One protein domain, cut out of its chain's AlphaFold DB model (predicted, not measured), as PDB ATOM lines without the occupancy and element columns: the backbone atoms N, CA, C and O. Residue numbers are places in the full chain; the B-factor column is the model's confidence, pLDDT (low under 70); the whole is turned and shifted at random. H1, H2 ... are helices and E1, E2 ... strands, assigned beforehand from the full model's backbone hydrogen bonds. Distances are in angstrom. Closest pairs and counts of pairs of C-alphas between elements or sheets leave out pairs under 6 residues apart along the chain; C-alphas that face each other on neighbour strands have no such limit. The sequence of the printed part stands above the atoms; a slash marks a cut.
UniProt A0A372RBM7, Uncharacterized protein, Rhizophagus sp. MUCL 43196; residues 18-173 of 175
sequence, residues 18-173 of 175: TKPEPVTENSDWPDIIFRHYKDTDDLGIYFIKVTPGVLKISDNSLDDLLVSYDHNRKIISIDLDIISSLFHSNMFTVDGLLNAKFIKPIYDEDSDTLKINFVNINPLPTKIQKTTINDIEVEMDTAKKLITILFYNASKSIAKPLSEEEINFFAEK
ATOM      1  N   THR A  18     -46.048  25.734 -27.039       72.00
ATOM      2  CA  THR A  18     -45.189  24.947 -27.944       72.00
ATOM      3  C   THR A  18     -45.905  24.401 -29.186       72.00
ATOM      4  O   THR A  18     -45.226  23.972 -30.123       72.00
ATOM      5  N   LYS A  19     -47.244  24.409 -29.240       63.06
ATOM      6  CA  LYS A  19     -48.013  23.782 -30.329       63.06
ATOM      7  C   LYS A  19     -47.986  24.597 -31.641       63.06
ATOM      8  O   LYS A  19     -48.278  25.792 -31.618       63.06
ATOM      9  N   PRO A  20     -47.696  23.980 -32.806       51.19
ATOM     10  CA  PRO A  20     -47.707  24.663 -34.097       51.19
ATOM     11  C   PRO A  20     -49.061  24.496 -34.816       51.19
ATOM     12  O   PRO A  20     -49.195  23.616 -35.655       51.19
ATOM     13  N   GLU A  21     -50.059  25.337 -34.531       53.72
ATOM     14  CA  GLU A  21     -51.288  25.489 -35.348       53.72
ATOM     15  C   GLU A  21     -51.741  26.971 -35.373       53.72
ATOM     16  O   GLU A  21     -51.218  27.760 -34.584       53.72
ATOM     17  N   PRO A  22     -52.543  27.424 -36.368       49.69
ATOM     18  CA  PRO A  22     -52.366  28.727 -37.007       49.69
ATOM     19  C   PRO A  22     -52.483  29.875 -36.003       49.69
ATOM     20  O   PRO A  22     -53.551  30.097 -35.445       49.69
ATOM     21  N   VAL A  23     -51.359  30.578 -35.817       45.72
ATOM     22  CA  VAL A  23     -51.156  31.873 -35.140       45.72
ATOM     23  C   VAL A  23     -52.370  32.352 -34.338       45.72
ATOM     24  O   VAL A  23     -53.036  33.326 -34.678       45.72
ATOM     25  N   THR A  24     -52.628  31.681 -33.226       44.03
ATOM     26  CA  THR A  24     -53.046  32.389 -32.024       44.03
ATOM     27  C   THR A  24     -51.828  32.333 -31.116       44.03
ATOM     28  O   THR A  24     -51.561  31.332 -30.470       44.03
ATOM     29  N   GLU A  25     -51.012  33.391 -31.149       47.78
ATOM     30  CA  GLU A  25     -49.804  33.539 -30.310       47.78
ATOM     31  C   GLU A  25     -50.102  33.526 -28.801       47.78
ATOM     32  O   GLU A  25     -49.179  33.597 -27.993       47.78
ATOM     33  N   ASN A  26     -51.372  33.413 -28.414       51.72
ATOM     34  CA  ASN A  26     -51.816  33.514 -27.041       51.72
ATOM     35  C   ASN A  26     -51.923  32.117 -26.438       51.72
ATOM     36  O   ASN A  26     -52.819  31.342 -26.766       51.72
ATOM     37  N   SER A  27     -51.006  31.813 -25.526       56.53
ATOM     38  CA  SER A  27     -51.259  30.789 -24.519       56.53
ATOM     39  C   SER A  27     -52.465  31.219 -23.672       56.53
ATOM     40  O   SER A  27     -52.558  32.388 -23.306       56.53
ATOM     41  N   ASP A  28     -53.351  30.292 -23.294       68.38
ATOM     42  CA  ASP A  28     -54.409  30.544 -22.291       68.38
ATOM     43  C   ASP A  28     -53.836  30.792 -20.879       68.38
ATOM     44  O   ASP A  28     -54.571  31.021 -19.913       68.38
ATOM     45  N   TRP A  29     -52.511  30.719 -20.734       76.00
ATOM     46  CA  TRP A  29     -51.817  31.050 -19.504       76.00
ATOM     47  C   TRP A  29     -51.743  32.562 -19.289       76.00
ATOM     48  O   TRP A  29     -51.352  33.290 -20.203       76.00
ATOM     49  N   PRO A  30     -52.045  33.039 -18.069       75.19
ATOM     50  CA  PRO A  30     -51.827  34.435 -17.725       75.19
ATOM     51  C   PRO A  30     -50.339  34.789 -17.776       75.19
ATOM     52  O   PRO A  30     -49.466  33.926 -17.638       75.19
ATOM     53  N   ASP A  31     -50.061  36.082 -17.911       84.06
ATOM     54  CA  ASP A  31     -48.708  36.601 -17.762       84.06
ATOM     55  C   ASP A  31     -48.166  36.295 -16.361       84.06
ATOM     56  O   ASP A  31     -48.869  36.421 -15.354       84.06
ATOM     57  N   ILE A  32     -46.887  35.925 -16.303       90.12
ATOM     58  CA  ILE A  32     -46.179  35.689 -15.046       90.12
ATOM     59  C   ILE A  32     -45.461  36.979 -14.657       90.12
ATOM     60  O   ILE A  32     -44.783  37.603 -15.481       90.12
ATOM     61  N   ILE A  33     -45.605  37.376 -13.393       91.19
ATOM     62  CA  ILE A  33     -44.972  38.578 -12.846       91.19
ATOM     63  C   ILE A  33     -43.704  38.163 -12.104       91.19
ATOM     64  O   ILE A  33     -43.761  37.404 -11.141       91.19
ATOM     65  N   PHE A  34     -42.570  38.705 -12.522       92.25
ATOM     66  CA  PHE A  34     -41.275  38.542 -11.873       92.25
ATOM     67  C   PHE A  34     -40.938  39.834 -11.139       92.25
ATOM     68  O   PHE A  34     -40.800  40.882 -11.768       92.25
ATOM     69  N   ARG A  35     -40.803  39.767  -9.819       93.12
ATOM     70  CA  ARG A  35     -40.482  40.905  -8.962       93.12
ATOM     71  C   ARG A  35     -39.115  40.712  -8.338       93.12
ATOM     72  O   ARG A  35     -38.938  39.853  -7.481       93.12
ATOM     73  N   HIS A  36     -38.164  41.533  -8.754       92.25
ATOM     74  CA  HIS A  36     -36.825  41.531  -8.188       92.25
ATOM     75  C   HIS A  36     -36.742  42.532  -7.031       92.25
ATOM     76  O   HIS A  36     -36.918  43.737  -7.239       92.25
ATOM     77  N   TYR A  37     -36.458  42.028  -5.832       90.69
ATOM     78  CA  TYR A  37     -36.212  42.805  -4.624       90.69
ATOM     79  C   TYR A  37     -34.702  42.964  -4.437       90.69
ATOM     80  O   TYR A  37     -34.057  42.190  -3.735       90.69
ATOM     81  N   LYS A  38     -34.114  43.975  -5.085       87.38
ATOM     82  CA  LYS A  38     -32.651  44.145  -5.112       87.38
ATOM     83  C   LYS A  38     -32.035  44.302  -3.716       87.38
ATOM     84  O   LYS A  38     -30.903  43.888  -3.497       87.38
ATOM     85  N   ASP A  39     -32.765  44.914  -2.789       86.44
ATOM     86  CA  ASP A  39     -32.278  45.201  -1.438       86.44
ATOM     87  C   ASP A  39     -32.117  43.936  -0.584       86.44
ATOM     88  O   ASP A  39     -31.263  43.904   0.303       86.44
ATOM     89  N   THR A  40     -32.934  42.914  -0.847       89.44
ATOM     90  CA  THR A  40     -32.896  41.628  -0.140       89.44
ATOM     91  C   THR A  40     -32.254  40.515  -0.967       89.44
ATOM     92  O   THR A  40     -31.922  39.483  -0.405       89.44
ATOM     93  N   ASP A  41     -31.958  40.781  -2.248       91.44
ATOM     94  CA  ASP A  41     -31.438  39.811  -3.222       91.44
ATOM     95  C   ASP A  41     -32.421  38.660  -3.492       91.44
ATOM     96  O   ASP A  41     -32.011  37.515  -3.671       91.44
ATOM     97  N   ASP A  42     -33.719  38.979  -3.568       92.81
ATOM     98  CA  ASP A  42     -34.782  37.983  -3.744       92.81
ATOM     99  C   ASP A  42     -35.544  38.168  -5.064       92.81
ATOM    100  O   ASP A  42     -35.684  39.279  -5.598       92.81
ATOM    101  N   LEU A  43     -36.106  37.073  -5.579       94.06
ATOM    102  CA  LEU A  43     -37.008  37.070  -6.730       94.06
ATOM    103  C   LEU A  43     -38.338  36.415  -6.377       94.06
ATOM    104  O   LEU A  43     -38.407  35.204  -6.197       94.06
ATOM    105  N   GLY A  44     -39.407  37.208  -6.409       93.50
ATOM    106  CA  GLY A  44     -40.775  36.698  -6.408       93.50
ATOM    107  C   GLY A  44     -41.251  36.395  -7.830       93.50
ATOM    108  O   GLY A  44     -41.119  37.225  -8.731       93.50
ATOM    109  N   ILE A  45     -41.836  35.223  -8.040       94.25
ATOM    110  CA  ILE A  45     -42.454  34.771  -9.289       94.25
ATOM    111  C   ILE A  45     -43.932  34.531  -8.999       94.25
ATOM    112  O   ILE A  45     -44.281  33.561  -8.332       94.25
ATOM    113  N   TYR A  46     -44.810  35.400  -9.492       91.56
ATOM    114  CA  TYR A  46     -46.243  35.363  -9.210       91.56
ATOM    115  C   TYR A  46     -47.031  34.901 -10.435       91.56
ATOM    116  O   TYR A  46     -46.939  35.496 -11.510       91.56
ATOM    117  N   PHE A  47     -47.839  33.858 -10.247       90.00
ATOM    118  CA  PHE A  47     -48.721  33.299 -11.280       90.00
ATOM    119  C   PHE A  47     -50.103  33.955 -11.292       90.00
ATOM    120  O   PHE A  47     -50.816  33.913 -12.291       90.00
ATOM    121  N   ILE A  48     -50.478  34.572 -10.172       83.50
ATOM    122  CA  ILE A  48     -51.693  35.368 -10.033       83.50
ATOM    123  C   ILE A  48     -51.360  36.681  -9.332       83.50
ATOM    124  O   ILE A  48     -50.390  36.777  -8.578       83.50
ATOM    125  N   LYS A  49     -52.196  37.702  -9.530       72.12
ATOM    126  CA  LYS A  49     -52.090  38.945  -8.763       72.12
ATOM    127  C   LYS A  49     -52.392  38.653  -7.290       72.12
ATOM    128  O   LYS A  49     -53.534  38.373  -6.930       72.12
ATOM    129  N   VAL A  50     -51.368  38.727  -6.442       64.94
ATOM    130  CA  VAL A  50     -51.524  38.503  -5.000       64.94
ATOM    131  C   VAL A  50     -52.379  39.625  -4.417       64.94
ATOM    132  O   VAL A  50     -51.994  40.793  -4.428       64.94
ATOM    133  N   THR A  51     -53.559  39.252  -3.931       63.91
ATOM    134  CA  THR A  51     -54.496  40.133  -3.226       63.91
ATOM    135  C   THR A  51     -54.509  39.721  -1.751       63.91
ATOM    136  O   THR A  51     -54.424  38.518  -1.469       63.91
ATOM    137  N   PRO A  52     -54.590  40.664  -0.790       59.31
ATOM    138  CA  PRO A  52     -54.802  40.325   0.617       59.31
ATOM    139  C   PRO A  52     -55.939  39.304   0.789       59.31
ATOM    140  O   PRO A  52     -56.974  39.415   0.138       59.31
ATOM    141  N   GLY A  53     -55.727  38.281   1.623       59.19
ATOM    142  CA  GLY A  53     -56.707  37.208   1.869       59.19
ATOM    143  C   GLY A  53     -56.574  35.966   0.979       59.19
ATOM    144  O   GLY A  53     -57.189  34.943   1.275       59.19
ATOM    145  N   VAL A  54     -55.743  36.011  -0.069       58.19
ATOM    146  CA  VAL A  54     -55.517  34.869  -0.981       58.19
ATOM    147  C   VAL A  54     -54.397  33.939  -0.492       58.19
ATOM    148  O   VAL A  54     -54.445  32.733  -0.737       58.19
ATOM    149  N   LEU A  55     -53.403  34.475   0.223       59.03
ATOM    150  CA  LEU A  55     -52.230  33.727   0.683       59.03
ATOM    151  C   LEU A  55     -52.536  32.979   1.983       59.03
ATOM    152  O   LEU A  55     -52.922  33.593   2.978       59.03
ATOM    153  N   LYS A  56     -52.373  31.651   1.975       60.31
ATOM    154  CA  LYS A  56     -52.743  30.807   3.121       60.31
ATOM    155  C   LYS A  56     -51.548  30.148   3.796       60.31
ATOM    156  O   LYS A  56     -51.511  30.097   5.021       60.31
ATOM    157  N   ILE A  57     -50.629  29.579   3.014       62.81
ATOM    158  CA  ILE A  57     -49.515  28.758   3.514       62.81
ATOM    159  C   ILE A  57     -48.333  28.890   2.549       62.81
ATOM    160  O   ILE A  57     -48.535  28.835   1.334       62.81
ATOM    161  N   SER A  58     -47.125  29.006   3.098       66.25
ATOM    162  CA  SER A  58     -45.863  28.895   2.363       66.25
ATOM    163  C   SER A  58     -45.113  27.652   2.849       66.25
ATOM    164  O   SER A  58     -45.118  27.371   4.050       66.25
ATOM    165  N   ASP A  59     -44.529  26.888   1.927       65.75
ATOM    166  CA  ASP A  59     -43.752  25.679   2.216       65.75
ATOM    167  C   ASP A  59     -42.394  25.720   1.498       65.75
ATOM    168  O   ASP A  59     -42.305  26.113   0.330       65.75
ATOM    169  N   ASN A  60     -41.331  25.322   2.198       67.38
ATOM    170  CA  ASN A  60     -39.970  25.361   1.666       67.38
ATOM    171  C   ASN A  60     -39.733  24.134   0.774       67.38
ATOM    172  O   ASN A  60     -39.818  22.991   1.228       67.38
ATOM    173  N   SER A  61     -39.382  24.360  -0.492       59.84
ATOM    174  CA  SER A  61     -39.106  23.282  -1.454       59.84
ATOM    175  C   SER A  61     -37.628  22.862  -1.494       59.84
ATOM    176  O   SER A  61     -37.297  21.705  -1.770       59.84
ATOM    177  N   LEU A  62     -36.751  23.836  -1.238       68.25
ATOM    178  CA  LEU A  62     -35.295  23.809  -1.133       68.25
ATOM    179  C   LEU A  62     -34.901  24.979  -0.215       68.25
ATOM    180  O   LEU A  62     -35.722  25.871  -0.003       68.25
ATOM    181  N   ASP A  63     -33.668  24.991   0.302       72.75
ATOM    182  CA  ASP A  63     -33.204  26.040   1.233       72.75
ATOM    183  C   ASP A  63     -33.400  27.466   0.676       72.75
ATOM    184  O   ASP A  63     -33.698  28.366   1.453       72.75
ATOM    185  N   ASP A  64     -33.341  27.632  -0.653       82.31
ATOM    186  CA  ASP A  64     -33.458  28.924  -1.350       82.31
ATOM    187  C   ASP A  64     -34.708  29.033  -2.262       82.31
ATOM    188  O   ASP A  64     -34.756  29.896  -3.138       82.31
ATOM    189  N   LEU A  65     -35.693  28.125  -2.143       88.81
ATOM    190  CA  LEU A  65     -36.938  28.162  -2.937       88.81
ATOM    191  C   LEU A  65     -38.160  27.899  -2.059       88.81
ATOM    192  O   LEU A  65     -38.415  26.758  -1.651       88.81
ATOM    193  N   LEU A  66     -38.967  28.937  -1.872       90.56
ATOM    194  CA  LEU A  66     -40.233  28.922  -1.151       90.56
ATOM    195  C   LEU A  66     -41.412  28.869  -2.127       90.56
ATOM    196  O   LEU A  66     -41.446  29.609  -3.106       90.56
ATOM    197  N   VAL A  67     -42.402  28.014  -1.862       90.31
ATOM    198  CA  VAL A  67     -43.640  27.940  -2.651       90.31
ATOM    199  C   VAL A  67     -44.813  28.390  -1.798       90.31
ATOM    200  O   VAL A  67     -45.043  27.861  -0.712       90.31
ATOM    201  N   SER A  68     -45.589  29.341  -2.307       88.69
ATOM    202  CA  SER A  68     -46.801  29.824  -1.648       88.69
ATOM    203  C   SER A  68     -48.052  29.299  -2.340       88.69
ATOM    204  O   SER A  68     -48.113  29.196  -3.570       88.69
ATOM    205  N   TYR A  69     -49.077  29.004  -1.537       86.88
ATOM    206  CA  TYR A  69     -50.319  28.386  -1.991       86.88
ATOM    207  C   TYR A  69     -51.573  29.191  -1.635       86.88
ATOM    208  O   TYR A  69     -51.648  29.848  -0.588       86.88
ATOM    209  N   ASP A  70     -52.596  29.052  -2.479       83.25
ATOM    210  CA  ASP A  70     -53.959  29.483  -2.180       83.25
ATOM    211  C   ASP A  70     -54.681  28.519  -1.213       83.25
ATOM    212  O   ASP A  70     -54.155  27.510  -0.727       83.25
ATOM    213  N   HIS A  71     -55.956  28.807  -0.949       77.94
ATOM    214  CA  HIS A  71     -56.796  27.988  -0.082       77.94
ATOM    215  C   HIS A  71     -57.117  26.582  -0.612       77.94
ATOM    216  O   HIS A  71     -57.450  25.715   0.204       77.94
ATOM    217  N   ASN A  72     -56.969  26.359  -1.918       82.94
ATOM    218  CA  ASN A  72     -57.166  25.096  -2.626       82.94
ATOM    219  C   ASN A  72     -55.853  24.332  -2.857       82.94
ATOM    220  O   ASN A  72     -55.851  23.332  -3.579       82.94
ATOM    221  N   ARG A  73     -54.748  24.776  -2.236       85.50
ATOM    222  CA  ARG A  73     -53.394  24.231  -2.427       85.50
ATOM    223  C   ARG A  73     -52.898  24.340  -3.871       85.50
ATOM    224  O   ARG A  73     -52.156  23.478  -4.338       85.50
ATOM    225  N   LYS A  74     -53.308  25.387  -4.582       89.69
ATOM    226  CA  LYS A  74     -52.742  25.769  -5.874       89.69
ATOM    227  C   LYS A  74     -51.588  26.735  -5.664       89.69
ATOM    228  O   LYS A  74     -51.667  27.597  -4.795       89.69
ATOM    229  N   ILE A  75     -50.529  26.584  -6.448       90.81
ATOM    230  CA  ILE A  75     -49.342  27.437  -6.393       90.81
ATOM    231  C   ILE A  75     -49.727  28.836  -6.876       90.81
ATOM    232  O   ILE A  75     -50.239  28.986  -7.985       90.81
ATOM    233  N   ILE A  76     -49.476  29.850  -6.052       89.81
ATOM    234  CA  ILE A  76     -49.732  31.260  -6.391       89.81
ATOM    235  C   ILE A  76     -48.445  32.030  -6.656       89.81
ATOM    236  O   ILE A  76     -48.435  32.940  -7.488       89.81
ATOM    237  N   SER A  77     -47.362  31.647  -5.983       91.62
ATOM    238  CA  SER A  77     -46.049  32.233  -6.193       91.62
ATOM    239  C   SER A  77     -44.925  31.309  -5.764       91.62
ATOM    240  O   SER A  77     -45.131  30.356  -5.006       91.62
ATOM    241  N   ILE A  78     -43.738  31.640  -6.254       92.69
ATOM    242  CA  ILE A  78     -42.463  31.143  -5.762       92.69
ATOM    243  C   ILE A  78     -41.591  32.317  -5.384       92.69
ATOM    244  O   ILE A  78     -41.534  33.286  -6.134       92.69
ATOM    245  N   ASP A  79     -40.887  32.189  -4.275       92.50
ATOM    246  CA  ASP A  79     -39.866  33.133  -3.861       92.50
ATOM    247  C   ASP A  79     -38.511  32.414  -3.880       92.50
ATOM    248  O   ASP A  79     -38.387  31.273  -3.421       92.50
ATOM    249  N   LEU A  80     -37.528  33.046  -4.518       94.00
ATOM    250  CA  LEU A  80     -36.142  32.599  -4.563       94.00
ATOM    251  C   LEU A  80     -35.289  33.574  -3.766       94.00
ATOM    252  O   LEU A  80     -35.315  34.769  -4.066       94.00
ATOM    253  N   ASP A  81     -34.495  33.043  -2.847       91.88
ATOM    254  CA  ASP A  81     -33.633  33.844  -1.984       91.88
ATOM    255  C   ASP A  81     -32.194  33.860  -2.523       91.88
ATOM    256  O   ASP A  81     -31.723  32.903  -3.144       91.88
ATOM    257  N   ILE A  82     -31.467  34.952  -2.273       91.81
ATOM    258  CA  ILE A  82     -30.038  35.094  -2.613       91.81
ATOM    259  C   ILE A  82     -29.773  34.833  -4.113       91.81
ATOM    260  O   ILE A  82     -28.883  34.065  -4.517       91.81
ATOM    261  N   ILE A  83     -30.567  35.460  -4.980       93.44
ATOM    262  CA  ILE A  83     -30.593  35.168  -6.416       93.44
ATOM    263  C   ILE A  83     -29.290  35.521  -7.133       93.44
ATOM    264  O   ILE A  83     -28.966  34.912  -8.158       93.44
ATOM    265  N   SER A  84     -28.494  36.450  -6.593       91.75
ATOM    266  CA  SER A  84     -27.141  36.727  -7.084       91.75
ATOM    267  C   SER A  84     -26.220  35.500  -6.987       91.75
ATOM    268  O   SER A  84     -25.296  35.332  -7.794       91.75
ATOM    269  N   SER A  85     -26.489  34.605  -6.032       92.31
ATOM    270  CA  SER A  85     -25.778  33.341  -5.852       92.31
ATOM    271  C   SER A  85     -26.401  32.193  -6.650       92.31
ATOM    272  O   SER A  85     -25.656  31.344  -7.149       92.31
ATOM    273  N   LEU A  86     -27.722  32.199  -6.856       92.50
ATOM    274  CA  LEU A  86     -28.433  31.167  -7.614       92.50
ATOM    275  C   LEU A  86     -28.235  31.302  -9.124       92.50
ATOM    276  O   LEU A  86     -28.072  30.300  -9.819       92.50
ATOM    277  N   PHE A  87     -28.211  32.526  -9.648       92.56
ATOM    278  CA  PHE A  87     -28.103  32.776 -11.080       92.56
ATOM    279  C   PHE A  87     -26.668  33.048 -11.538       92.56
ATOM    280  O   PHE A  87     -25.747  33.331 -10.760       92.56
ATOM    281  N   HIS A  88     -26.461  32.944 -12.850       91.38
ATOM    282  CA  HIS A  88     -25.267  33.491 -13.490       91.38
ATOM    283  C   HIS A  88     -25.303  35.016 -13.457       91.38
ATOM    284  O   HIS A  88     -26.353  35.621 -13.639       91.38
ATOM    285  N   SER A  89     -24.143  35.656 -13.308       89.62
ATOM    286  CA  SER A  89     -24.057  37.123 -13.238       89.62
ATOM    287  C   SER A  89     -24.576  37.827 -14.496       89.62
ATOM    288  O   SER A  89     -25.031  38.964 -14.423       89.62
ATOM    289  N   ASN A  90     -24.558  37.152 -15.650       88.69
ATOM    290  CA  ASN A  90     -25.106  37.678 -16.901       88.69
ATOM    291  C   ASN A  90     -26.640  37.799 -16.900       88.69
ATOM    292  O   ASN A  90     -27.174  38.448 -17.796       88.69
ATOM    293  N   MET A  91     -27.335  37.218 -15.916       90.62
ATOM    294  CA  MET A  91     -28.769  37.414 -15.703       90.62
ATOM    295  C   MET A  91     -29.111  38.824 -15.245       90.62
ATOM    296  O   MET A  91     -30.268  39.227 -15.344       90.62
ATOM    297  N   PHE A  92     -28.119  39.577 -14.779       90.62
ATOM    298  CA  PHE A  92     -28.301  40.915 -14.256       90.62
ATOM    299  C   PHE A  92     -27.764  41.964 -15.232       90.62
ATOM    300  O   PHE A  92     -26.804  41.744 -15.977       90.62
ATOM    301  N   THR A  93     -28.404  43.127 -15.254       89.44
ATOM    302  CA  THR A  93     -27.878  44.324 -15.908       89.44
ATOM    303  C   THR A  93     -26.647  44.832 -15.157       89.44
ATOM    304  O   THR A  93     -26.347  44.400 -14.044       89.44
ATOM    305  N   VAL A  94     -25.943  45.802 -15.745       86.81
ATOM    306  CA  VAL A  94     -24.803  46.467 -15.087       86.81
ATOM    307  C   VAL A  94     -25.214  47.104 -13.751       86.81
ATOM    308  O   VAL A  94     -24.426  47.108 -12.811       86.81
ATOM    309  N   ASP A  95     -26.463  47.559 -13.637       87.25
ATOM    310  CA  ASP A  95     -27.020  48.151 -12.413       87.25
ATOM    311  C   ASP A  95     -27.491  47.102 -11.384       87.25
ATOM    312  O   ASP A  95     -28.062  47.451 -10.342       87.25
ATOM    313  N   GLY A  96     -27.264  45.815 -11.672       85.88
ATOM    314  CA  GLY A  96     -27.619  44.687 -10.815       85.88
ATOM    315  C   GLY A  96     -29.100  44.322 -10.849       85.88
ATOM    316  O   GLY A  96     -29.582  43.714  -9.906       85.88
ATOM    317  N   LEU A  97     -29.849  44.716 -11.885       89.31
ATOM    318  CA  LEU A  97     -31.272  44.383 -12.019       89.31
ATOM    319  C   LEU A  97     -31.462  43.124 -12.854       89.31
ATOM    320  O   LEU A  97     -30.751  42.932 -13.835       89.31
ATOM    321  N   LEU A  98     -32.456  42.304 -12.524       90.06
ATOM    322  CA  LEU A  98     -32.793  41.136 -13.330       90.06
ATOM    323  C   LEU A  98     -33.126  41.541 -14.777       90.06
ATOM    324  O   LEU A  98     -33.925  42.445 -15.030       90.06
ATOM    325  N   ASN A  99     -32.502  40.879 -15.746       89.62
ATOM    326  CA  ASN A  99     -32.665  41.182 -17.159       89.62
ATOM    327  C   ASN A  99     -33.741  40.283 -17.783       89.62
ATOM    328  O   ASN A  99     -33.507  39.108 -18.080       89.62
ATOM    329  N   ALA A 100     -34.907  40.880 -18.054       84.38
ATOM    330  CA  ALA A 100     -36.083  40.219 -18.623       84.38
ATOM    331  C   ALA A 100     -35.797  39.391 -19.890       84.38
ATOM    332  O   ALA A 100     -36.468  38.396 -20.145       84.38
ATOM    333  N   LYS A 101     -34.777  39.762 -20.679       87.31
ATOM    334  CA  LYS A 101     -34.405  39.060 -21.920       87.31
ATOM    335  C   LYS A 101     -34.076  37.578 -21.704       87.31
ATOM    336  O   LYS A 101     -34.174  36.781 -22.643       87.31
ATOM    337  N   PHE A 102     -33.638  37.219 -20.503       87.94
ATOM    338  CA  PHE A 102     -33.221  35.861 -20.173       87.94
ATOM    339  C   PHE A 102     -34.296  35.041 -19.465       87.94
ATOM    340  O   PHE A 102     -34.083  33.853 -19.246       87.94
ATOM    341  N   ILE A 103     -35.445  35.648 -19.167       91.38
ATOM    342  CA  ILE A 103     -36.589  34.976 -18.561       91.38
ATOM    343  C   ILE A 103     -37.510  34.509 -19.683       91.38
ATOM    344  O   ILE A 103     -38.025  35.317 -20.458       91.38
ATOM    345  N   LYS A 104     -37.696  33.195 -19.809       90.38
ATOM    346  CA  LYS A 104     -38.520  32.606 -20.874       90.38
ATOM    347  C   LYS A 104     -39.442  31.529 -20.302       90.38
ATOM    348  O   LYS A 104     -39.027  30.365 -20.248       90.38
ATOM    349  N   PRO A 105     -40.666  31.897 -19.887       92.06
ATOM    350  CA  PRO A 105     -41.690  30.937 -19.527       92.06
ATOM    351  C   PRO A 105     -42.299  30.305 -20.786       92.06
ATOM    352  O   PRO A 105     -42.680  30.993 -21.738       92.06
ATOM    353  N   ILE A 106     -42.361  28.981 -20.802       91.94
ATOM    354  CA  ILE A 106     -42.884  28.176 -21.905       91.94
ATOM    355  C   ILE A 106     -43.789  27.113 -21.301       91.94
ATOM    356  O   ILE A 106     -43.338  26.333 -20.463       91.94
ATOM    357  N   TYR A 107     -45.043  27.074 -21.729       93.06
ATOM    358  CA  TYR A 107     -45.971  26.010 -21.387       93.06
ATOM    359  C   TYR A 107     -46.064  25.015 -22.542       93.06
ATOM    360  O   TYR A 107     -46.215  25.404 -23.700       93.06
ATOM    361  N   ASP A 108     -45.954  23.738 -22.207       90.69
ATOM    362  CA  ASP A 108     -46.097  22.623 -23.127       90.69
ATOM    363  C   ASP A 108     -47.394  21.872 -22.820       90.69
ATOM    364  O   ASP A 108     -47.513  21.225 -21.778       90.69
ATOM    365  N   GLU A 109     -48.376  21.996 -23.714       88.81
ATOM    366  CA  GLU A 109     -49.724  21.450 -23.530       88.81
ATOM    367  C   GLU A 109     -49.730  19.916 -23.529       88.81
ATOM    368  O   GLU A 109     -50.420  19.308 -22.712       88.81
ATOM    369  N   ASP A 110     -48.918  19.290 -24.388       90.00
ATOM    370  CA  ASP A 110     -48.875  17.830 -24.537       90.00
ATOM    371  C   ASP A 110     -48.365  17.140 -23.263       90.00
ATOM    372  O   ASP A 110     -48.788  16.030 -22.930       90.00
ATOM    373  N   SER A 111     -47.455  17.801 -22.542       92.19
ATOM    374  CA  SER A 111     -46.873  17.301 -21.295       92.19
ATOM    375  C   SER A 111     -47.434  17.965 -20.034       92.19
ATOM    376  O   SER A 111     -46.975  17.640 -18.939       92.19
ATOM    377  N   ASP A 112     -48.399  18.886 -20.165       93.75
ATOM    378  CA  ASP A 112     -48.928  19.734 -19.081       93.75
ATOM    379  C   ASP A 112     -47.806  20.303 -18.191       93.75
ATOM    380  O   ASP A 112     -47.827  20.196 -16.960       93.75
ATOM    381  N   THR A 113     -46.761  20.837 -18.834       94.94
ATOM    382  CA  THR A 113     -45.536  21.279 -18.158       94.94
ATOM    383  C   THR A 113     -45.270  22.757 -18.415       94.94
ATOM    384  O   THR A 113     -45.097  23.175 -19.558       94.94
ATOM    385  N   LEU A 114     -45.150  23.549 -17.349       95.12
ATOM    386  CA  LEU A 114     -44.636  24.918 -17.424       95.12
ATOM    387  C   LEU A 114     -43.135  24.911 -17.114       95.12
ATOM    388  O   LEU A 114     -42.702  24.392 -16.091       95.12
ATOM    389  N   LYS A 115     -42.337  25.514 -17.993       94.75
ATOM    390  CA  LYS A 115     -40.887  25.681 -17.839       94.75
ATOM    391  C   LYS A 115     -40.561  27.157 -17.754       94.75
ATOM    392  O   LYS A 115     -40.873  27.898 -18.682       94.75
ATOM    393  N   ILE A 116     -39.888  27.579 -16.692       94.69
ATOM    394  CA  ILE A 116     -39.368  28.941 -16.561       94.69
ATOM    395  C   ILE A 116     -37.856  28.878 -16.714       94.69
ATOM    396  O   ILE A 116     -37.163  28.427 -15.806       94.69
ATOM    397  N   ASN A 117     -37.355  29.300 -17.877       93.12
ATOM    398  CA  ASN A 117     -35.920  29.322 -18.154       93.12
ATOM    399  C   ASN A 117     -35.311  30.662 -17.734       93.12
ATOM    400  O   ASN A 117     -35.889  31.715 -18.011       93.12
ATOM    401  N   PHE A 118     -34.113  30.596 -17.160       91.62
ATOM    402  CA  PHE A 118     -33.292  31.715 -16.692       91.62
ATOM    403  C   PHE A 118     -31.961  31.773 -17.450       91.62
ATOM    404  O   PHE A 118     -30.907  32.022 -16.878       91.62
ATOM    405  N   VAL A 119     -31.977  31.473 -18.749       83.44
ATOM    406  CA  VAL A 119     -30.784  31.505 -19.599       83.44
ATOM    407  C   VAL A 119     -31.135  31.876 -21.033       83.44
ATOM    408  O   VAL A 119     -32.233  31.624 -21.536       83.44
ATOM    409  N   ASN A 120     -30.165  32.450 -21.750       71.69
ATOM    410  CA  ASN A 120     -30.317  32.643 -23.192       71.69
ATOM    411  C   ASN A 120     -30.014  31.379 -24.001       71.69
ATOM    412  O   ASN A 120     -30.630  31.150 -25.039       71.69
ATOM    413  N   ILE A 121     -29.016  30.621 -23.551       70.12
ATOM    414  CA  ILE A 121     -28.473  29.430 -24.199       70.12
ATOM    415  C   ILE A 121     -28.334  28.395 -23.093       70.12
ATOM    416  O   ILE A 121     -27.723  28.708 -22.072       70.12
ATOM    417  N   ASN A 122     -28.886  27.199 -23.293       67.94
ATOM    418  CA  ASN A 122     -28.783  26.131 -22.303       67.94
ATOM    419  C   ASN A 122     -27.311  25.724 -22.162       67.94
ATOM    420  O   ASN A 122     -26.737  25.209 -23.131       67.94
ATOM    421  N   PRO A 123     -26.677  25.970 -21.001       71.25
ATOM    422  CA  PRO A 123     -25.346  25.448 -20.765       71.25
ATOM    423  C   PRO A 123     -25.445  23.922 -20.714       71.25
ATOM    424  O   PRO A 123     -26.341  23.377 -20.083       71.25
ATOM    425  N   LEU A 124     -24.542  23.220 -21.393       74.94
ATOM    426  CA  LEU A 124     -24.426  21.769 -21.277       74.94
ATOM    427  C   LEU A 124     -23.070  21.430 -20.644       74.94
ATOM    428  O   LEU A 124     -22.058  21.992 -21.067       74.94
ATOM    429  N   PRO A 125     -23.021  20.508 -19.666       85.31
ATOM    430  CA  PRO A 125     -24.127  19.673 -19.191       85.31
ATOM    431  C   PRO A 125     -24.959  20.334 -18.075       85.31
ATOM    432  O   PRO A 125     -24.431  21.075 -17.247       85.31
ATOM    433  N   THR A 126     -26.246  19.990 -18.023       91.12
ATOM    434  CA  THR A 126     -27.159  20.302 -16.916       91.12
ATOM    435  C   THR A 126     -27.573  19.043 -16.163       91.12
ATOM    436  O   THR A 126     -27.403  17.912 -16.634       91.12
ATOM    437  N   LYS A 127     -28.109  19.235 -14.959       93.88
ATOM    438  CA  LYS A 127     -28.673  18.186 -14.120       93.88
ATOM    439  C   LYS A 127     -30.022  18.630 -13.571       93.88
ATOM    440  O   LYS A 127     -30.139  19.706 -12.994       93.88
ATOM    441  N   ILE A 128     -31.006  17.746 -13.690       94.19
ATOM    442  CA  ILE A 128     -32.305  17.895 -13.038       94.19
ATOM    443  C   ILE A 128     -32.197  17.428 -11.579       94.19
ATOM    444  O   ILE A 128     -31.630  16.368 -11.281       94.19
ATOM    445  N   GLN A 129     -32.745  18.227 -10.672       93.19
ATOM    446  CA  GLN A 129     -32.863  17.961  -9.249       93.19
ATOM    447  C   GLN A 129     -34.331  18.072  -8.832       93.19
ATOM    448  O   GLN A 129     -34.997  19.072  -9.089       93.19
ATOM    449  N   LYS A 130     -34.819  17.038  -8.144       92.19
ATOM    450  CA  LYS A 130     -36.150  17.048  -7.535       92.19
ATOM    451  C   LYS A 130     -36.162  17.949  -6.309       92.19
ATOM    452  O   LYS A 130     -35.210  17.913  -5.525       92.19
ATOM    453  N   THR A 131     -37.233  18.713  -6.142       89.31
ATOM    454  CA  THR A 131     -37.494  19.435  -4.891       89.31
ATOM    455  C   THR A 131     -38.223  18.522  -3.898       89.31
ATOM    456  O   THR A 131     -38.592  17.392  -4.235       89.31
ATOM    457  N   THR A 132     -38.421  18.980  -2.661       87.12
ATOM    458  CA  THR A 132     -39.288  18.278  -1.694       87.12
ATOM    459  C   THR A 132     -40.771  18.370  -2.061       87.12
ATOM    460  O   THR A 132     -41.576  17.582  -1.561       87.12
ATOM    461  N   ILE A 133     -41.135  19.298  -2.949       85.12
ATOM    462  CA  ILE A 133     -42.500  19.517  -3.406       85.12
ATOM    463  C   ILE A 133     -42.734  18.695  -4.668       85.12
ATOM    464  O   ILE A 133     -42.009  18.789  -5.659       85.12
ATOM    465  N   ASN A 134     -43.775  17.867  -4.624       86.94
ATOM    466  CA  ASN A 134     -44.160  17.053  -5.767       86.94
ATOM    467  C   ASN A 134     -44.442  17.935  -6.984       86.94
ATOM    468  O   ASN A 134     -44.985  19.031  -6.855       86.94
ATOM    469  N   ASP A 135     -44.111  17.410  -8.159       91.75
ATOM    470  CA  ASP A 135     -44.337  18.059  -9.450       91.75
ATOM    471  C   ASP A 135     -43.537  19.355  -9.671       91.75
ATOM    472  O   ASP A 135     -43.754  20.030 -10.675       91.75
ATOM    473  N   ILE A 136     -42.570  19.676  -8.800       94.06
ATOM    474  CA  ILE A 136     -41.608  20.762  -9.014       94.06
ATOM    475  C   ILE A 136     -40.192  20.192  -9.056       94.06
ATOM    476  O   ILE A 136     -39.707  19.564  -8.107       94.06
ATOM    477  N   GLU A 137     -39.503  20.455 -10.160       95.50
ATOM    478  CA  GLU A 137     -38.094  20.120 -10.345       95.50
ATOM    479  C   GLU A 137     -37.315  21.357 -10.795       95.50
ATOM    480  O   GLU A 137     -37.863  22.288 -11.385       95.50
ATOM    481  N   VAL A 138     -36.015  21.368 -10.519       94.88
ATOM    482  CA  VAL A 138     -35.109  22.429 -10.956       94.88
ATOM    483  C   VAL A 138     -34.000  21.843 -11.811       94.88
ATOM    484  O   VAL A 138     -33.495  20.753 -11.551       94.88
ATOM    485  N   GLU A 139     -33.605  22.572 -12.841       94.62
ATOM    486  CA  GLU A 139     -32.456  22.247 -13.670       94.62
ATOM    487  C   GLU A 139     -31.307  23.180 -13.300       94.62
ATOM    488  O   GLU A 139     -31.471  24.401 -13.303       94.62
ATOM    489  N   MET A 140     -30.146  22.609 -12.989       93.44
ATOM    490  CA  MET A 140     -28.935  23.358 -12.661       93.44
ATOM    491  C   MET A 140     -27.783  22.983 -13.585       93.44
ATOM    492  O   MET A 140     -27.720  21.864 -14.099       93.44
ATOM    493  N   ASP A 141     -26.833  23.892 -13.762       92.38
ATOM    494  CA  ASP A 141     -25.580  23.589 -14.447       92.38
ATOM    495  C   ASP A 141     -24.522  22.966 -13.517       92.38
ATOM    496  O   ASP A 141     -24.742  22.702 -12.331       92.38
ATOM    497  N   THR A 142     -23.327  22.728 -14.059       91.06
ATOM    498  CA  THR A 142     -22.188  22.177 -13.308       91.06
ATOM    499  C   THR A 142     -21.665  23.094 -12.205       91.06
ATOM    500  O   THR A 142     -21.049  22.603 -11.257       91.06
ATOM    501  N   ALA A 143     -21.917  24.401 -12.296       90.62
ATOM    502  CA  ALA A 143     -21.592  25.389 -11.276       90.62
ATOM    503  C   ALA A 143     -22.707  25.535 -10.224       90.62
ATOM    504  O   ALA A 143     -22.615  26.414  -9.368       90.62
ATOM    505  N   LYS A 144     -23.725  24.658 -10.261       90.88
ATOM    506  CA  LYS A 144     -24.926  24.699  -9.414       90.88
ATOM    507  C   LYS A 144     -25.731  25.989  -9.581       90.88
ATOM    508  O   LYS A 144     -26.402  26.419  -8.650       90.88
ATOM    509  N   LYS A 145     -25.654  26.614 -10.755       92.50
ATOM    510  CA  LYS A 145     -26.490  27.762 -11.095       92.50
ATOM    511  C   LYS A 145     -27.837  27.283 -11.603       92.50
ATOM    512  O   LYS A 145     -27.888  26.347 -12.401       92.50
ATOM    513  N   LEU A 146     -28.905  27.927 -11.146       93.44
ATOM    514  CA  LEU A 146     -30.271  27.641 -11.561       93.44
ATOM    515  C   LEU A 146     -30.465  28.046 -13.027       93.44
ATOM    516  O   LEU A 146     -30.209  29.188 -13.408       93.44
ATOM    517  N   ILE A 147     -30.909  27.092 -13.840       93.81
ATOM    518  CA  ILE A 147     -31.134  27.249 -15.280       93.81
ATOM    519  C   ILE A 147     -32.627  27.268 -15.586       93.81
ATOM    520  O   ILE A 147     -33.084  28.128 -16.338       93.81
ATOM    521  N   THR A 148     -33.385  26.360 -14.971       94.44
ATOM    522  CA  THR A 148     -34.816  26.187 -15.241       94.44
ATOM    523  C   THR A 148     -35.552  25.781 -13.969       94.44
ATOM    524  O   THR A 148     -35.034  24.981 -13.191       94.44
ATOM    525  N   ILE A 149     -36.782  26.262 -13.789       95.62
ATOM    526  CA  ILE A 149     -37.766  25.637 -12.889       95.62
ATOM    527  C   ILE A 149     -38.832  24.956 -13.751       95.62
ATOM    528  O   ILE A 149     -39.357  25.566 -14.688       95.62
ATOM    529  N   LEU A 150     -39.128  23.693 -13.450       95.88
ATOM    530  CA  LEU A 150     -40.141  22.882 -14.118       95.88
ATOM    531  C   LEU A 150     -41.319  22.631 -13.179       95.88
ATOM    532  O   LEU A 150     -41.131  22.155 -12.062       95.88
ATOM    533  N   PHE A 151     -42.523  22.895 -13.679       95.38
ATOM    534  CA  PHE A 151     -43.787  22.547 -13.041       95.38
ATOM    535  C   PHE A 151     -44.482  21.495 -13.884       95.38
ATOM    536  O   PHE A 151     -44.859  21.771 -15.023       95.38
ATOM    537  N   TYR A 152     -44.675  20.316 -13.319       94.94
ATOM    538  CA  TYR A 152     -45.491  19.264 -13.904       94.94
ATOM    539  C   TYR A 152     -46.948  19.417 -13.462       94.94
ATOM    540  O   TYR A 152     -47.246  20.038 -12.434       94.94
ATOM    541  N   ASN A 153     -47.868  18.855 -14.250       94.56
ATOM    542  CA  ASN A 153     -49.311  18.997 -14.039       94.56
ATOM    543  C   ASN A 153     -49.724  20.474 -13.876       94.56
ATOM    544  O   ASN A 153     -50.570  20.791 -13.034       94.56
ATOM    545  N   ALA A 154     -49.073  21.383 -14.609       93.25
ATOM    546  CA  ALA A 154     -49.078  22.817 -14.333       93.25
ATOM    547  C   ALA A 154     -50.497  23.398 -14.350       93.25
ATOM    548  O   ALA A 154     -50.870  24.154 -13.451       93.25
ATOM    549  N   SER A 155     -51.328  22.974 -15.305       91.62
ATOM    550  CA  SER A 155     -52.730  23.393 -15.421       91.62
ATOM    551  C   SER A 155     -53.584  23.042 -14.195       91.62
ATOM    552  O   SER A 155     -54.617  23.670 -13.939       91.62
ATOM    553  N   LYS A 156     -53.166  22.025 -13.427       91.00
ATOM    554  CA  LYS A 156     -53.816  21.580 -12.193       91.00
ATOM    555  C   LYS A 156     -53.116  22.097 -10.950       91.00
ATOM    556  O   LYS A 156     -53.797  22.235  -9.939       91.00
ATOM    557  N   SER A 157     -51.807  22.305 -10.958       90.94
ATOM    558  CA  SER A 157     -51.044  22.667  -9.761       90.94
ATOM    559  C   SER A 157     -50.972  24.176  -9.544       90.94
ATOM    560  O   SER A 157     -50.976  24.609  -8.393       90.94
ATOM    561  N   ILE A 158     -50.987  24.979 -10.608       91.38
ATOM    562  CA  ILE A 158     -50.881  26.439 -10.533       91.38
ATOM    563  C   ILE A 158     -52.272  27.080 -10.468       91.38
ATOM    564  O   ILE A 158     -53.228  26.622 -11.098       91.38
ATOM    565  N   ALA A 159     -52.401  28.124  -9.649       88.81
ATOM    566  CA  ALA A 159     -53.643  28.860  -9.488       88.81
ATOM    567  C   ALA A 159     -53.996  29.621 -10.769       88.81
ATOM    568  O   ALA A 159     -53.129  30.161 -11.455       88.81
ATOM    569  N   LYS A 160     -55.292  29.698 -11.068       84.06
ATOM    570  CA  LYS A 160     -55.796  30.561 -12.138       84.06
ATOM    571  C   LYS A 160     -56.025  31.973 -11.600       84.06
ATOM    572  O   LYS A 160     -56.327  32.107 -10.412       84.06
ATOM    573  N   PRO A 161     -55.915  33.014 -12.444       78.62
ATOM    574  CA  PRO A 161     -56.275  34.365 -12.045       78.62
ATOM    575  C   PRO A 161     -57.694  34.388 -11.487       78.62
ATOM    576  O   PRO A 161     -58.606  33.803 -12.073       78.62
ATOM    577  N   LEU A 162     -57.856  35.062 -10.353       75.00
ATOM    578  CA  LEU A 162     -59.163  35.277  -9.752       75.00
ATOM    579  C   LEU A 162     -59.973  36.254 -10.607       75.00
ATOM    580  O   LEU A 162     -59.431  37.223 -11.149       75.00
ATOM    581  N   SER A 163     -61.276  36.018 -10.683       76.19
ATOM    582  CA  SER A 163     -62.235  37.010 -11.165       76.19
ATOM    583  C   SER A 163     -62.320  38.206 -10.206       76.19
ATOM    584  O   SER A 163     -61.980  38.099  -9.026       76.19
ATOM    585  N   GLU A 164     -62.799  39.358 -10.684       76.25
ATOM    586  CA  GLU A 164     -63.007  40.541  -9.828       76.25
ATOM    587  C   GLU A 164     -63.950  40.251  -8.650       76.25
ATOM    588  O   GLU A 164     -63.734  40.746  -7.545       76.25
ATOM    589  N   GLU A 165     -64.961  39.406  -8.861       77.94
ATOM    590  CA  GLU A 165     -65.890  38.973  -7.812       77.94
ATOM    591  C   GLU A 165     -65.171  38.191  -6.706       77.94
ATOM    592  O   GLU A 165     -65.364  38.470  -5.521       77.94
ATOM    593  N   GLU A 166     -64.298  37.250  -7.077       74.88
ATOM    594  CA  GLU A 166     -63.493  36.490  -6.118       74.88
ATOM    595  C   GLU A 166     -62.508  37.393  -5.368       74.88
ATOM    596  O   GLU A 166     -62.366  37.265  -4.153       74.88
ATOM    597  N   ILE A 167     -61.861  38.334  -6.064       74.75
ATOM    598  CA  ILE A 167     -60.957  39.323  -5.459       74.75
ATOM    599  C   ILE A 167     -61.686  40.124  -4.374       74.75
ATOM    600  O   ILE A 167     -61.191  40.212  -3.250       74.75
ATOM    601  N   ASN A 168     -62.867  40.664  -4.686       76.88
ATOM    602  CA  ASN A 168     -63.661  41.438  -3.730       76.88
ATOM    603  C   ASN A 168     -64.101  40.576  -2.539       76.88
ATOM    604  O   ASN A 168     -63.946  40.986  -1.391       76.88
ATOM    605  N   PHE A 169     -64.549  39.344  -2.794       77.88
ATOM    606  CA  PHE A 169     -64.939  38.407  -1.741       77.88
ATOM    607  C   PHE A 169     -63.800  38.071  -0.769       77.88
ATOM    608  O   PHE A 169     -64.030  37.950   0.434       77.88
ATOM    609  N   PHE A 170     -62.570  37.888  -1.264       71.81
ATOM    610  CA  PHE A 170     -61.421  37.633  -0.391       71.81
ATOM    611  C   PHE A 170     -60.970  38.890   0.351       71.81
ATOM    612  O   PHE A 170     -60.605  38.775   1.518       71.81
ATOM    613  N   ALA A 171     -61.043  40.068  -0.274       71.06
ATOM    614  CA  ALA A 171     -60.694  41.333   0.369       71.06
ATOM    615  C   ALA A 171     -61.614  41.654   1.563       71.06
ATOM    616  O   ALA A 171     -61.123  42.038   2.621       71.06
ATOM    617  N   GLU A 172     -62.922  41.415   1.430       72.69
ATOM    618  CA  GLU A 172     -63.917  41.634   2.497       72.69
ATOM    619  C   GLU A 172     -63.756  40.687   3.700       72.69
ATOM    620  O   GLU A 172     -64.274  40.959   4.778       72.69
ATOM    621  N   LYS A 173     -63.045  39.564   3.544       66.31
ATOM    622  CA  LYS A 173     -62.846  38.560   4.604       66.31
ATOM    623  C   LYS A 173     -61.605  38.778   5.472       66.31
ATOM    624  O   LYS A 173     -61.350  37.961   6.357       66.31
TER     625      LYS A 173
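AT A GLANCE: This is residues 18 to 173 of the 175 residues of an uncharacterized protein of Rhizophagus sp. MUCL 43196 (UniProt A0A372RBM7). Two strongly twisted five-stranded sheets stand partly face to face as a sandwich, with short helix H1 at one end of the gap between them and H2 at the other. Residues 20 to 26 stick out, and H3 lies far off near the last printed residue. The printed part has 156 residues, under half in named elements, in the order E1 E2 E3 E4 E5 H1 E6 E7 E8 E9 E10 H2 H3. The sheets, E1 E2 E5 E4 E3 and E6 E7 E10 E9 E8, are antiparallel; the class is mixed, helices and strands. The whole is compact, with a radius of gyration of the C-alphas of 16.1 A and spans of 47 by 43 by 31 A.

IN THESE COORDINATES: E1, residues 32 to 37, begins at C-alpha 32 (-46.179, 35.689, -15.046) and is 16.1 A long. E2 is residues 42 to 46, E3 57 to 62, 15.8 A, E4 65 to 69, and E5 75 to 80, 14.3 A. H1 is residues 83 to 86. E6, residues 103 to 108, and E7, 113 to 118, are each 16.2 A long. E8 is residues 126 to 130, E9 136 to 141, 17.2 A, and E10 146 to 151, 14.5 A. H2 is residues 154 to 157; H3, residues 164 to 171, 10.5 A, ends at C-alpha 171 (-60.694, 41.333, 0.369).

HOW THE PARTS SIT: In the first sheet E1 and E2 form a hairpin, with N 35 and O 44 2.8 A apart. E2 and E5 have N 45 and O 78 at 2.7 A. E3 E4 E5 is a meander, each strand the antiparallel neighbour of the one before, with N 68 and O 77 at 2.9 A and N 61 and O 65 at 2.8 A. E2 E3 E4 E5 is a Greek key, a meander whose last strand neighbours the strand before it. In the second sheet E6 and E7 form a hairpin, with N 106 and O 115 at 2.8 A. E7 and E10 have N 118 and O 147 at 2.8 A. E8 E9 E10 is a meander, with N 127 and O 140 and N 139 and O 148 both at 2.8 A, and E7 E8 E9 E10 is a Greek key. The closest C-alphas of E1 and E6, Ile 32 and Pro 105, are 7.9 A apart. H1 only grazes both sheets; its closest C-alpha pair with E10 is Leu 86 and Leu 146, 5.6 A. H2 also only grazes both; its closest C-alpha pair with E7 is Thr 113 and Ala 154, 5.4 A. H3 is on neither sheet. Every O i to N i+4 pair in H3 is within hydrogen-bond range; H1 and H2 are too short for one.

THE WHOLE: The farthest C-alphas, Pro 125 and Glu 172, are 50.4 A apart. The printed part has no cut. The link H1 to E6 is long, 16 residues. Mean pLDDT of the printed part is 83.4; residues 19 to 28, 50 to 62, 122 and 173 are under 70.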